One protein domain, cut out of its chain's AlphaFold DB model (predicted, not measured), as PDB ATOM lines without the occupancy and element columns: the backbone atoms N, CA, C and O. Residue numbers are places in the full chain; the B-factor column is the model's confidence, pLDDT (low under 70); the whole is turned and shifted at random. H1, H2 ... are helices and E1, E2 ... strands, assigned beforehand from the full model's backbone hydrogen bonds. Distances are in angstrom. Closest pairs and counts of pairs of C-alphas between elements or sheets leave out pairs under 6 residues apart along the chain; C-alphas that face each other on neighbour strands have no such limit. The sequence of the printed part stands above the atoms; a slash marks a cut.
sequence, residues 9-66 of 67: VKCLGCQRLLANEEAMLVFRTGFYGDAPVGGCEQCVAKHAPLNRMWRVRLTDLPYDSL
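AT A GLANCE: This is residues 9 to 66 of the 67 residues of the protein "Diaminopimelate decarboxylase" of Paenibacillus thiaminolyticus (UniProt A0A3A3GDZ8). A small, strongly twisted sheet made of two hairpins, E1 with E2 and E3 with E4, has two helices over one face; short H1 and longer H2 meet there at a corner. The long strand E3 bends by 106 degrees at residue 29, and residues 60 to 66 follow H2 as a tail. The printed part has 58 residues, with four named strands, then two named helices; the sheet's order is E2 E1 E4 E3, mixed, and the class is mixed, helices and strands. It is compact, with a radius of gyration of the C-alphas of 11.1 A and spans of 31 by 22 by 17 A.

HOW THE PARTS SIT: E1, residues 9 to 11, and E2, residues 17 to 19, form an antiparallel hairpin, with N 9 and O 18 at 2.9 A. E3, residues 23 to 32, and E4, residues 35 to 40, form another, with N 27 and O 37 at 2.9 A. E1 and E4 are parallel, with N 10 and O 36 at 2.8 A. H1, residues 41 to 46, is on the sheet and stands up from it at 49 degrees. H2, residues 48 to 59, is on the same face at a height of 10.0 A and runs across the strands, at 89 degrees to E4 on the local plane. The helices touch only at the corner, their closest C-alphas, Val 44 and Asn 51, 4.7 A apart, at a steep tilt of 59 degrees, opposite ways. In both, every O i to N i+4 pair is within hydrogen-bond range.

IN THESE COORDINATES: E1 begins at C-alpha 9 (119.329, 83.567, 102.472). E3 measures 14.9 A and E4 14.6 A. H2 measures 16.0 A and ends at C-alpha 59 (128.547, 76.765, 122.800).

THE WHOLE: The C-alphas farthest apart, Asp 34 and Ser 65, are 32.2 A apart. The printed part has no cut, the five links are tight, and no printed residue has a pLDDT under 70.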
ATOM      1  N   VAL A   9     119.293  82.911 101.164       94.88
ATOM      2  CA  VAL A   9     119.329  83.567 102.472       94.88
ATOM      3  C   VAL A   9     119.827  84.996 102.293       94.88
ATOM      4  O   VAL A   9     120.878  85.236 101.701       94.88
ATOM      5  N   LYS A  10     119.110  85.979 102.833       96.69
ATOM      6  CA  LYS A  10     119.541  87.381 102.810       96.69
ATOM      7  C   LYS A  10     120.559  87.638 103.923       96.69
ATOM      8  O   LYS A  10     120.224  87.586 105.106       96.69
ATOM      9  N   CYS A  11     121.800  87.961 103.565       96.44
ATOM     10  CA  CYS A  11     122.822  88.335 104.543       96.44
ATOM     11  C   CYS A  11     122.506  89.699 105.174       96.44
ATOM     12  O   CYS A  11     122.427  90.697 104.461       96.44
ATOM     13  N   LEU A  12     122.409  89.780 106.503       94.69
ATOM     14  CA  LEU A  12     122.159  91.051 107.198       94.69
ATOM     15  C   LEU A  12     123.344  92.025 107.126       94.69
ATOM     16  O   LEU A  12     123.137  93.235 107.124       94.69
ATOM     17  N   GLY A  13     124.577  91.513 107.057       94.06
ATOM     18  CA  GLY A  13     125.778  92.353 107.034       94.06
ATOM     19  C   GLY A  13     126.021  93.012 105.675       94.06
ATOM     20  O   GLY A  13     126.135  94.230 105.589       94.06
ATOM     21  N   CYS A  14     126.084  92.219 104.601       95.81
ATOM     22  CA  CYS A  14     126.400  92.711 103.254       95.81
ATOM     23  C   CYS A  14     125.187  92.850 102.327       95.81
ATOM     24  O   CYS A  14     125.351  93.247 101.178       95.81
ATOM     25  N   GLN A  15     123.979  92.506 102.789       95.38
ATOM     26  CA  GLN A  15     122.727  92.613 102.027       95.38
ATOM     27  C   GLN A  15     122.684  91.778 100.734       95.38
ATOM     28  O   GLN A  15     121.749  91.907  99.943       95.38
ATOM     29  N   ARG A  16     123.642  90.880 100.502       95.81
ATOM     30  CA  ARG A  16     123.614  89.944  99.371       95.81
ATOM     31  C   ARG A  16     122.641  88.794  99.640       95.81
ATOM     32  O   ARG A  16     122.470  88.389 100.791       95.81
ATOM     33  N   LEU A  17     122.027  88.272  98.581       95.38
ATOM     34  CA  LEU A  17     121.401  86.951  98.617       95.38
ATOM     35  C   LEU A  17     122.515  85.907  98.525       95.38
ATOM     36  O   LEU A  17     123.421  86.036  97.701       95.38
ATOM     37  N   LEU A  18     122.478  84.946  99.433       95.25
ATOM     38  CA  LEU A  18     123.426  83.850  99.556       95.25
ATOM     39  C   LEU A  18     122.725  82.564  99.146       95.25
ATOM     40  O   LEU A  18     121.564  82.375  99.513       95.25
ATOM     41  N   ALA A  19     123.433  81.654  98.485       92.25
ATOM     42  CA  ALA A  19     122.993  80.265  98.474       92.25
ATOM     43  C   ALA A  19     123.017  79.714  99.912       92.25
ATOM     44  O   ALA A  19     123.828  80.151 100.730       92.25
ATOM     45  N   ASN A  20     122.164  78.737 100.236       87.19
ATOM     46  CA  ASN A  20     122.166  78.128 101.577       87.19
ATOM     47  C   ASN A  20     123.551  77.624 102.016       87.19
ATOM     48  O   ASN A  20     123.887  77.735 103.189       87.19
ATOM     49  N   GLU A  21     124.354  77.101 101.089       90.12
ATOM     50  CA  GLU A  21     125.706  76.594 101.367       90.12
ATOM     51  C   GLU A  21     126.704  77.714 101.716       90.12
ATOM     52  O   GLU A  21     127.662  77.482 102.446       90.12
ATOM     53  N   GLU A  22     126.465  78.941 101.244       92.75
ATOM     54  CA  GLU A  22     127.270  80.125 101.581       92.75
ATOM     55  C   GLU A  22     126.826  80.776 102.907       92.75
ATOM     56  O   GLU A  22     127.507  81.659 103.446       92.75
ATOM     57  N   ALA A  23     125.655  80.393 103.427       93.25
ATOM     58  CA  ALA A  23     125.111  80.925 104.665       93.25
ATOM     59  C   ALA A  23     125.701  80.179 105.868       93.25
ATOM     60  O   ALA A  23     125.344  79.043 106.170       93.25
ATOM     61  N   MET A  24     126.568  80.859 106.618       93.81
ATOM     62  CA  MET A  24     127.130  80.328 107.864       93.81
ATOM     63  C   MET A  24     126.088  80.310 108.991       93.81
ATOM     64  O   MET A  24     126.144  79.493 109.909       93.81
ATOM     65  N   LEU A  25     125.128  81.232 108.928       92.88
ATOM     66  CA  LEU A  25     124.068  81.371 109.910       92.88
ATOM     67  C   LEU A  25     122.743  81.670 109.212       92.88
ATOM     68  O   LEU A  25     122.689  82.528 108.333       92.88
ATOM     69  N   VAL A  26     121.675  80.992 109.641       93.19
ATOM     70  CA  VAL A  26     120.307  81.185 109.141       93.19
ATOM     71  C   VAL A  26     119.362  81.353 110.325       93.19
ATOM     72  O   VAL A  26     119.301  80.498 111.214       93.19
ATOM     73  N   PHE A  27     118.612  82.454 110.347       89.50
ATOM     74  CA  PHE A  27     117.636  82.729 111.394       89.50
ATOM     75  C   PHE A  27     116.301  82.072 111.056       89.50
ATOM     76  O   PHE A  27     115.657  82.418 110.071       89.50
ATOM     77  N   ARG A  28     115.842  81.146 111.907       85.00
ATOM     78  CA  ARG A  28     114.582  80.409 111.684       85.00
ATOM     79  C   ARG A  28     113.339  81.299 111.649       85.00
ATOM     80  O   ARG A  28     112.352  80.930 111.027       85.00
ATOM     81  N   THR A  29     113.373  82.423 112.359       88.38
ATOM     82  CA  THR A  29     112.236  83.341 112.526       88.38
ATOM     83  C   THR A  29     112.481  84.717 111.909       88.38
ATOM     84  O   THR A  29     111.625  85.588 112.016       88.38
ATOM     85  N   GLY A  30     113.635  84.933 111.271       89.31
ATOM     86  CA  GLY A  30     113.973  86.205 110.641       89.31
ATOM     87  C   GLY A  30     113.794  86.120 109.131       89.31
ATOM     88  O   GLY A  30     114.398  85.258 108.499       89.31
ATOM     89  N   PHE A  31     113.007  87.029 108.558       92.00
ATOM     90  CA  PHE A  31     112.725  87.068 107.122       92.00
ATOM     91  C   PHE A  31     112.785  88.499 106.582       92.00
ATOM     92  O   PHE A  31     112.439  89.455 107.276       92.00
ATOM     93  N   TYR A  32     113.229  88.634 105.334       89.75
ATOM     94  CA  TYR A  32     113.166  89.856 104.541       89.75
ATOM     95  C   TYR A  32     112.354  89.556 103.279       89.75
ATOM     96  O   TYR A  32     112.846  88.907 102.351       89.75
ATOM     97  N   GLY A  33     111.088  89.979 103.272       89.31
ATOM     98  CA  GLY A  33     110.105  89.455 102.322       89.31
ATOM     99  C   GLY A  33     109.927  87.950 102.530       89.31
ATOM    100  O   GLY A  33     109.739  87.505 103.659       89.31
ATOM    101  N   ASP A  34     110.064  87.178 101.454       87.75
ATOM    102  CA  ASP A  34     109.949  85.715 101.488       87.75
ATOM    103  C   ASP A  34     111.290  84.993 101.699       87.75
ATOM    104  O   ASP A  34     111.331  83.767 101.675       87.75
ATOM    105  N   ALA A  35     112.408  85.706 101.870       90.19
ATOM    106  CA  ALA A  35     113.717  85.086 102.073       90.19
ATOM    107  C   ALA A  35     114.094  85.083 103.564       90.19
ATOM    108  O   ALA A  35     114.009  86.137 104.204       90.19
ATOM    109  N   PRO A  36     114.544  83.951 104.140       94.00
ATOM    110  CA  PRO A  36     115.109  83.952 105.479       94.00
ATOM    111  C   PRO A  36     116.340  84.859 105.523       94.00
ATOM    112  O   PRO A  36     117.082  84.991 104.547       94.00
ATOM    113  N   VAL A  37     116.569  85.488 106.668       94.62
ATOM    114  CA  VAL A  37     117.769  86.295 106.904       94.62
ATOM    115  C   VAL A  37     118.852  85.456 107.574       94.62
ATOM    116  O   VAL A  37     118.580  84.463 108.252       94.62
ATOM    117  N   GLY A  38     120.101  85.864 107.395       95.12
ATOM    118  CA  GLY A  38     121.257  85.136 107.897       95.12
ATOM    119  C   GLY A  38     122.548  85.942 107.832       95.12
ATOM    120  O   GLY A  38     122.533  87.174 107.750       95.12
ATOM    121  N   GLY A  39     123.677  85.241 107.857       95.75
ATOM    122  CA  GLY A  39     125.009  85.829 107.738       95.75
ATOM    123  C   GLY A  39     125.961  84.937 106.945       95.75
ATOM    124  O   GLY A  39     126.016  83.731 107.181       95.75
ATOM    125  N   CYS A  40     126.726  85.532 106.024       97.00
ATOM    126  CA  CYS A  40     127.882  84.868 105.419       97.00
ATOM    127  C   CYS A  40     129.074  84.873 106.385       97.00
ATOM    128  O   CYS A  40     129.131  85.701 107.299       97.00
ATOM    129  N   GLU A  41     130.052  84.007 106.131       96.62
ATOM    130  CA  GLU A  41     131.273  83.874 106.936       96.62
ATOM    131  C   GLU A  41     131.962  85.222 107.204       96.62
ATOM    132  O   GLU A  41     132.203  85.590 108.353       96.62
ATOM    133  N   GLN A  42     132.192  86.018 106.156       97.31
ATOM    134  CA  GLN A  42     132.858  87.320 106.275       97.31
ATOM    135  C   GLN A  42     132.097  88.287 107.196       97.31
ATOM    136  O   GLN A  42     132.700  88.998 107.998       97.31
ATOM    137  N   CYS A  43     130.765  88.315 107.111       97.62
ATOM    138  CA  CYS A  43     129.947  89.181 107.955       97.62
ATOM    139  C   CYS A  43     129.848  88.662 109.392       97.62
ATOM    140  O   CYS A  43     129.843  89.473 110.317       97.62
ATOM    141  N   VAL A  44     129.815  87.343 109.594       96.25
ATOM    142  CA  VAL A  44     129.873  86.728 110.929       96.25
ATOM    143  C   VAL A  44     131.219  87.012 111.599       96.25
ATOM    144  O   VAL A  44     131.251  87.284 112.794       96.25
ATOM    145  N   ALA A  45     132.325  87.018 110.855       95.75
ATOM    146  CA  ALA A  45     133.637  87.381 111.386       95.75
ATOM    147  C   ALA A  45     133.751  88.883 111.710       95.75
ATOM    148  O   ALA A  45     134.367  89.260 112.704       95.75
ATOM    149  N   LYS A  46     133.146  89.749 110.886       96.75
ATOM    150  CA  LYS A  46     133.290  91.209 110.989       96.75
ATOM    151  C   LYS A  46     132.342  91.871 111.992       96.75
ATOM    152  O   LYS A  46     132.711  92.865 112.613       96.75
ATOM    153  N   HIS A  47     131.105  91.391 112.117       95.12
ATOM    154  CA  HIS A  47     130.073  92.059 112.911       95.12
ATOM    155  C   HIS A  47     129.856  91.345 114.246       95.12
ATOM    156  O   HIS A  47     129.315  90.241 114.281       95.12
ATOM    157  N   ALA A  48     130.208  92.014 115.349       92.81
ATOM    158  CA  ALA A  48     130.134  91.448 116.698       92.81
ATOM    159  C   ALA A  48     128.767  90.821 117.053       92.81
ATOM    160  O   ALA A  48     128.763  89.709 117.581       92.81
ATOM    161  N   PRO A  49     127.606  91.423 116.710       91.25
ATOM    162  CA  PRO A  49     126.319  90.789 116.992       91.25
ATOM    163  C   PRO A  49     126.121  89.456 116.258       91.25
ATOM    164  O   PRO A  49     125.646  88.499 116.865       91.25
ATOM    165  N   LEU A  50     126.528  89.376 114.984       92.44
ATOM    166  CA  LEU A  50     126.429  88.153 114.178       92.44
ATOM    167  C   LEU A  50     127.398  87.080 114.684       92.44
ATOM    168  O   LEU A  50     127.012  85.920 114.817       92.44
ATOM    169  N   ASN A  51     128.625  87.477 115.030       93.94
ATOM    170  CA  ASN A  51     129.607  86.585 115.640       93.94
ATOM    171  C   ASN A  51     129.081  85.972 116.940       93.94
ATOM    172  O   ASN A  51     129.156  84.763 117.149       93.94
ATOM    173  N   ARG A  52     128.499  86.808 117.803       93.12
ATOM    174  CA  ARG A  52     127.961  86.378 119.090       93.12
ATOM    175  C   ARG A  52     126.805  85.395 118.914       93.12
ATOM    176  O   ARG A  52     126.797  84.365 119.575       93.12
ATOM    177  N   MET A  53     125.887  85.648 117.976       91.12
ATOM    178  CA  MET A  53     124.799  84.710 117.646       91.12
ATOM    179  C   MET A  53     125.331  83.360 117.149       91.12
ATOM    180  O   MET A  53     124.821  82.311 117.542       91.12
ATOM    181  N   TRP A  54     126.386  83.371 116.335       92.06
ATOM    182  CA  TRP A  54     127.060  82.146 115.907       92.06
ATOM    183  C   TRP A  54     127.701  81.394 117.082       92.06
ATOM    184  O   TRP A  54     127.527  80.184 117.218       92.06
ATOM    185  N   ARG A  55     128.374  82.105 117.991       92.06
ATOM    186  CA  ARG A  55     128.983  81.509 119.188       92.06
ATOM    187  C   ARG A  55     127.948  80.904 120.138       92.06
ATOM    188  O   ARG A  55     128.206  79.819 120.652       92.06
ATOM    189  N   VAL A  56     126.777  81.525 120.323       90.69
ATOM    190  CA  VAL A  56     125.653  80.919 121.075       90.69
ATOM    191  C   VAL A  56     125.320  79.552 120.493       90.69
ATOM    192  O   VAL A  56     125.249  78.569 121.221       90.69
ATOM    193  N   ARG A  57     125.183  79.470 119.162       85.62
ATOM    194  CA  ARG A  57     124.829  78.222 118.480       85.62
ATOM    195  C   ARG A  57     125.856  77.104 118.682       85.62
ATOM    196  O   ARG A  57     125.452  75.943 118.682       85.62
ATOM    197  N   LEU A  58     127.140  77.448 118.801       88.88
ATOM    198  CA  LEU A  58     128.243  76.496 118.985       88.88
ATOM    199  C   LEU A  58     128.462  76.068 120.437       88.88
ATOM    200  O   LEU A  58     128.959  74.971 120.673       88.88
ATOM    201  N   THR A  59     128.171  76.950 121.389       89.00
ATOM    202  CA  THR A  59     128.547  76.765 122.800       89.00
ATOM    203  C   THR A  59     127.368  76.433 123.709       89.00
ATOM    204  O   THR A  59     127.593  76.105 124.868       89.00
ATOM    205  N   ASP A  60     126.130  76.557 123.214       84.31
ATOM    206  CA  ASP A  60     124.884  76.502 123.995       84.31
ATOM    207  C   ASP A  60     124.854  77.469 125.203       84.31
ATOM    208  O   ASP A  60     123.993  77.377 126.079       84.31
ATOM    209  N   LEU A  61     125.765  78.451 125.239       90.62
ATOM    210  CA  LEU A  61     125.793  79.507 126.245       90.62
ATOM    211  C   LEU A  61     124.795  80.626 125.897       90.62
ATOM    212  O   LEU A  61     124.646  80.970 124.721       90.62
ATOM    213  N   PRO A  62     124.147  81.260 126.895       88.94
ATOM    214  CA  PRO A  62     123.272  82.410 126.669       88.94
ATOM    215  C   PRO A  62     123.976  83.558 125.935       88.94
ATOM    216  O   PRO A  62     125.142  83.845 126.204       88.94
ATOM    217  N   TYR A  63     123.250  84.277 125.072       86.88
ATOM    218  CA  TYR A  63     123.794  85.411 124.307       86.88
ATOM    219  C   TYR A  63     124.525  86.440 125.180       86.88
ATOM    220  O   TYR A  63     125.644  86.828 124.858       86.88
ATOM    221  N   ASP A  64     123.936  86.817 126.313       88.25
ATOM    222  CA  ASP A  64     124.490  87.841 127.210       88.25
ATOM    223  C   ASP A  64     125.725  87.374 127.990       88.25
ATOM    224  O   ASP A  64     126.449  88.195 128.547       88.25
ATOM    225  N   SER A  65     125.995  86.066 128.007       89.31
ATOM    226  CA  SER A  65     127.177  85.490 128.660       89.31
ATOM    227  C   SER A  65     128.415  85.462 127.760       89.31
ATOM    228  O   SER A  65     129.528  85.222 128.226       89.31
ATOM    229  N   LEU A  66     128.237  85.699 126.459       82.44
ATOM    230  CA  LEU A  66     129.324  85.744 125.494       82.44
ATOM    231  C   LEU A  66     129.802  87.187 125.355       82.44
ATOM    232  O   LEU A  66     129.105  88.010 124.771       82.44
TER     233      LEU A  66